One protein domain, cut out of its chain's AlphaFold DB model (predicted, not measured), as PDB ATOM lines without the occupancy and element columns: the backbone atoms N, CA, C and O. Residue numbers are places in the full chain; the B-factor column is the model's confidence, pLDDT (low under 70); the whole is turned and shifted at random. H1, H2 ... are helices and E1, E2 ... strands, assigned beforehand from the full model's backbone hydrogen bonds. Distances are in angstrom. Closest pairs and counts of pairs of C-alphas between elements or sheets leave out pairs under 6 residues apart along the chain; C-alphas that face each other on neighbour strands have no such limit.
ATOM      1  N   ALA A   2     -37.277 -76.774  23.129       63.56
ATOM      2  CA  ALA A   2     -38.028 -76.440  24.325       63.56
ATOM      3  C   ALA A   2     -37.934 -77.603  25.309       63.56
ATOM      4  O   ALA A   2     -38.511 -78.660  25.097       63.56
ATOM      5  N   LYS A   3     -37.192 -77.416  26.402       69.88
ATOM      6  CA  LYS A   3     -36.915 -78.488  27.375       69.88
ATOM      7  C   LYS A   3     -38.161 -78.959  28.144       69.88
ATOM      8  O   LYS A   3     -38.090 -79.917  28.903       69.88
ATOM      9  N   GLN A   4     -39.279 -78.245  28.001       84.75
ATOM     10  CA  GLN A   4     -40.536 -78.518  28.702       84.75
ATOM     11  C   GLN A   4     -41.750 -78.620  27.776       84.75
ATOM     12  O   GLN A   4     -42.816 -78.980  28.266       84.75
ATOM     13  N   TRP A   5     -41.586 -78.358  26.475       91.81
ATOM     14  CA  TRP A   5     -42.670 -78.384  25.497       91.81
ATOM     15  C   TRP A   5     -42.525 -79.592  24.586       91.81
ATOM     16  O   TRP A   5     -41.598 -79.657  23.784       91.81
ATOM     17  N   TYR A   6     -43.441 -80.547  24.694       93.38
ATOM     18  CA  TYR A   6     -43.460 -81.730  23.836       93.38
ATOM     19  C   TYR A   6     -44.870 -82.320  23.747       93.38
ATOM     20  O   TYR A   6     -45.656 -82.170  24.691       93.38
ATOM     21  N   PRO A   7     -45.213 -82.985  22.627       95.00
ATOM     22  CA  PRO A   7     -46.522 -83.592  22.464       95.00
ATOM     23  C   PRO A   7     -46.675 -84.822  23.367       95.00
ATOM     24  O   PRO A   7     -45.817 -85.700  23.413       95.00
ATOM     25  N   VAL A   8     -47.812 -84.897  24.048       95.12
ATOM     26  CA  VAL A   8     -48.300 -86.036  24.822       95.12
ATOM     27  C   VAL A   8     -49.505 -86.600  24.082       95.12
ATOM     28  O   VAL A   8     -50.502 -85.897  23.898       95.12
ATOM     29  N   ILE A   9     -49.397 -87.852  23.644       95.12
ATOM     30  CA  ILE A   9     -50.427 -88.543  22.865       95.12
ATOM     31  C   ILE A   9     -51.249 -89.425  23.802       95.12
ATOM     32  O   ILE A   9     -50.698 -90.275  24.502       95.12
ATOM     33  N   ASP A  10     -52.567 -89.264  23.769       95.00
ATOM     34  CA  ASP A  10     -53.495 -90.247  24.311       95.00
ATOM     35  C   ASP A  10     -53.713 -91.373  23.291       95.00
ATOM     36  O   ASP A  10     -54.421 -91.222  22.293       95.00
ATOM     37  N   TYR A  11     -53.084 -92.517  23.550       92.62
ATOM     38  CA  TYR A  11     -53.159 -93.694  22.689       92.62
ATOM     39  C   TYR A  11     -54.534 -94.368  22.670       92.62
ATOM     40  O   TYR A  11     -54.800 -95.134  21.748       92.62
ATOM     41  N   VAL A  12     -55.407 -94.090  23.643       93.44
ATOM     42  CA  VAL A  12     -56.759 -94.665  23.685       93.44
ATOM     43  C   VAL A  12     -57.670 -93.973  22.674       93.44
ATOM     44  O   VAL A  12     -58.431 -94.638  21.976       93.44
ATOM     45  N   SER A  13     -57.575 -92.646  22.560       92.81
ATOM     46  CA  SER A  13     -58.346 -91.867  21.581       92.81
ATOM     47  C   SER A  13     -57.654 -91.734  20.218       92.81
ATOM     48  O   SER A  13     -58.293 -91.341  19.241       92.81
ATOM     49  N   CYS A  14     -56.356 -92.044  20.118       94.75
ATOM     50  CA  CYS A  14     -55.600 -91.911  18.876       94.75
ATOM     51  C   CYS A  14     -56.084 -92.900  17.804       94.75
ATOM     52  O   CYS A  14     -55.876 -94.107  17.899       94.75
ATOM     53  N   VAL A  15     -56.627 -92.373  16.708       94.62
ATOM     54  CA  VAL A  15     -57.089 -93.180  15.563       94.62
ATOM     55  C   VAL A  15     -55.971 -93.591  14.595       94.62
ATOM     56  O   VAL A  15     -56.259 -94.093  13.515       94.62
ATOM     57  N   SER A  16     -54.700 -93.356  14.948       94.44
ATOM     58  CA  SER A  16     -53.531 -93.654  14.101       94.44
ATOM     59  C   SER A  16     -53.685 -93.131  12.665       94.44
ATOM     60  O   SER A  16     -53.606 -93.888  11.704       94.44
ATOM     61  N   CYS A  17     -53.955 -91.828  12.521       94.12
ATOM     62  CA  CYS A  17     -54.157 -91.176  11.219       94.12
ATOM     63  C   CYS A  17     -52.866 -90.692  10.534       94.12
ATOM     64  O   CYS A  17     -52.912 -90.303   9.375       94.12
ATOM     65  N   GLY A  18     -51.729 -90.646  11.239       93.81
ATOM     66  CA  GLY A  18     -50.442 -90.198  10.690       93.81
ATOM     67  C   GLY A  18     -50.252 -88.683  10.489       93.81
ATOM     68  O   GLY A  18     -49.110 -88.245  10.363       93.81
ATOM     69  N   SER A  19     -51.300 -87.852  10.551       95.19
ATOM     70  CA  SER A  19     -51.210 -86.419  10.186       95.19
ATOM     71  C   SER A  19     -50.221 -85.597  11.028       95.19
ATOM     72  O   SER A  19     -49.665 -84.603  10.561       95.19
ATOM     73  N   CYS A  20     -49.987 -85.993  12.282       95.56
ATOM     74  CA  CYS A  20     -48.995 -85.348  13.146       95.56
ATOM     75  C   CYS A  20     -47.553 -85.636  12.696       95.56
ATOM     76  O   CYS A  20     -46.739 -84.711  12.659       95.56
ATOM     77  N   THR A  21     -47.266 -86.879  12.298       94.88
ATOM     78  CA  THR A  21     -45.964 -87.296  11.766       94.88
ATOM     79  C   THR A  21     -45.672 -86.615  10.432       94.88
ATOM     80  O   THR A  21     -44.579 -86.090  10.253       94.88
ATOM     81  N   GLU A  22     -46.656 -86.526   9.531       93.94
ATOM     82  CA  GLU A  22     -46.491 -85.853   8.231       93.94
ATOM     83  C   GLU A  22     -46.240 -84.343   8.363       93.94
ATOM     84  O   GLU A  22     -45.472 -83.759   7.599       93.94
ATOM     85  N   LYS A  23     -46.874 -83.688   9.344       93.50
ATOM     86  CA  LYS A  23     -46.728 -82.243   9.565       93.50
ATOM     87  C   LYS A  23     -45.394 -81.867  10.213       93.50
ATOM     88  O   LYS A  23     -44.889 -80.767   9.973       93.50
ATOM     89  N   CYS A  24     -44.875 -82.693  11.117       95.06
ATOM     90  CA  CYS A  24     -43.753 -82.305  11.963       95.06
ATOM     91  C   CYS A  24     -42.404 -82.541  11.272       95.06
ATOM     92  O   CYS A  24     -41.881 -83.649  11.260       95.06
ATOM     93  N   THR A  25     -41.777 -81.472  10.787       93.81
ATOM     94  CA  THR A  25     -40.460 -81.528  10.125       93.81
ATOM     95  C   THR A  25     -39.269 -81.519  11.092       93.81
ATOM     96  O   THR A  25     -38.122 -81.541  10.658       93.81
ATOM     97  N   HIS A  26     -39.518 -81.497  12.404       93.88
ATOM     98  CA  HIS A  26     -38.478 -81.409  13.439       93.88
ATOM     99  C   HIS A  26     -38.021 -82.775  13.979       93.88
ATOM    100  O   HIS A  26     -37.303 -82.830  14.974       93.88
ATOM    101  N   GLY A  27     -38.462 -83.876  13.362       92.75
ATOM    102  CA  GLY A  27     -38.081 -85.234  13.765       92.75
ATOM    103  C   GLY A  27     -38.689 -85.700  15.090       92.75
ATOM    104  O   GLY A  27     -38.231 -86.690  15.647       92.75
ATOM    105  N   VAL A  28     -39.708 -85.001  15.612       95.88
ATOM    106  CA  VAL A  28     -40.352 -85.337  16.897       95.88
ATOM    107  C   VAL A  28     -40.992 -86.723  16.861       95.88
ATOM    108  O   VAL A  28     -40.951 -87.439  17.862       95.88
ATOM    109  N   TYR A  29     -41.567 -87.097  15.716       96.06
ATOM    110  CA  TYR A  29     -42.262 -88.364  15.521       96.06
ATOM    111  C   TYR A  29     -41.432 -89.352  14.706       96.06
ATOM    112  O   TYR A  29     -40.667 -88.970  13.824       96.06
ATOM    113  N   ASP A  30     -41.651 -90.629  14.991       94.81
ATOM    114  CA  ASP A  30     -41.103 -91.760  14.263       94.81
ATOM    115  C   ASP A  30     -41.819 -91.929  12.921       94.81
ATOM    116  O   ASP A  30     -43.026 -92.192  12.865       94.81
ATOM    117  N   THR A  31     -41.073 -91.784  11.832       91.38
ATOM    118  CA  THR A  31     -41.590 -91.982  10.475       91.38
ATOM    119  C   THR A  31     -41.741 -93.458  10.112       91.38
ATOM    120  O   THR A  31     -42.492 -93.773   9.193       91.38
ATOM    121  N   GLU A  32     -41.075 -94.373  10.821       92.06
ATOM    122  CA  GLU A  32     -41.155 -95.819  10.569       92.06
ATOM    123  C   GLU A  32     -42.412 -96.449  11.185       92.06
ATOM    124  O   GLU A  32     -42.848 -97.514  10.751       92.06
ATOM    125  N   LYS A  33     -43.033 -95.786  12.171       86.12
ATOM    126  CA  LYS A  33     -44.245 -96.270  12.860       86.12
ATOM    127  C   LYS A  33     -45.554 -95.690  12.332       86.12
ATOM    128  O   LYS A  33     -46.614 -95.941  12.906       86.12
ATOM    129  N   VAL A  34     -45.506 -94.948  11.227       85.19
ATOM    130  CA  VAL A  34     -46.703 -94.434  10.548       85.19
ATOM    131  C   VAL A  34     -47.636 -95.607  10.186       85.19
ATOM    132  O   VAL A  34     -47.167 -96.630   9.690       85.19
ATOM    133  N   PRO A  35     -48.956 -95.486  10.432       85.69
ATOM    134  CA  PRO A  35     -49.677 -94.255  10.767       85.69
ATOM    135  C   PRO A  35     -49.896 -94.021  12.274       85.69
ATOM    136  O   PRO A  35     -50.546 -93.045  12.662       85.69
ATOM    137  N   ALA A  36     -49.337 -94.873  13.137       87.50
ATOM    138  CA  ALA A  36     -49.384 -94.685  14.580       87.50
ATOM    139  C   ALA A  36     -48.430 -93.559  15.013       87.50
ATOM    140  O   ALA A  36     -47.260 -93.510  14.637       87.50
ATOM    141  N   ALA A  37     -48.932 -92.640  15.836       91.62
ATOM    142  CA  ALA A  37     -48.129 -91.537  16.342       91.62
ATOM    143  C   ALA A  37     -47.155 -92.040  17.424       91.62
ATOM    144  O   ALA A  37     -47.572 -92.507  18.483       91.62
ATOM    145  N   HIS A  38     -45.849 -91.931  17.191       94.50
ATOM    146  CA  HIS A  38     -44.834 -92.324  18.168       94.50
ATOM    147  C   HIS A  38     -43.792 -91.222  18.318       94.50
ATOM    148  O   HIS A  38     -43.153 -90.854  17.342       94.50
ATOM    149  N   VAL A  39     -43.644 -90.671  19.524       94.62
ATOM    150  CA  VAL A  39     -42.694 -89.584  19.801       94.62
ATOM    151  C   VAL A  39     -41.326 -90.181  20.115       94.62
ATOM    152  O   VAL A  39     -41.196 -90.934  21.077       94.62
ATOM    153  N   ILE A  40     -40.313 -89.827  19.323       95.62
ATOM    154  CA  ILE A  40     -38.918 -90.285  19.487       95.62
ATOM    155  C   ILE A  40     -37.962 -89.154  19.858       95.62
ATOM    156  O   ILE A  40     -36.917 -89.406  20.452       95.62
ATOM    157  N   TYR A  41     -38.322 -87.905  19.549       94.69
ATOM    158  CA  TYR A  41     -37.490 -86.741  19.839       94.69
ATOM    159  C   TYR A  41     -38.322 -85.592  20.434       94.69
ATOM    160  O   TYR A  41     -38.593 -84.598  19.757       94.69
TER     161      TYR A  41
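Overview. This is residues 2 to 41 of the 76 residues of the protein "4Fe-4S ferredoxin" of Firmicutes bacterium HGW-Firmicutes-17 (UniProt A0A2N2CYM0). This domain has little regular structure: it is mostly loop, folded like a U, with the short strand E1 in one limb and the small helix H1 in the other. After H1, residues 24 to 41 wind on with no named element and fold back towards the side of E1. The printed part has 40 residues, with E1 then H1 along the chain; the class is mixed, and the named elements hold only 9 residues. It is compact, with a radius of gyration of the C-alphas of 9.9 A, and spans 27 by 20 by 14 A.

Along the chain. E1, residues 6 to 9, begins at C-alpha 6 (-43.460, -81.730, 23.836) and is 9.8 A long from first to last C-alpha. H1, residues 19 to 23, ends at C-alpha 23 (-46.728, -82.243, 9.565).

Arrangement. E1 and H1 are apart, joined by a short link of 9 residues. E1 pairs with no named strand. In H1 every O i to N i+4 pair is within hydrogen-bond range.

Size, cuts and confidence. The C-alphas farthest apart, of Lys 3 and Val 15, are 27.6 A apart. The printed part has no cut. Mean pLDDT of the printed part is 91.7; residues 2 to 3 are under 70.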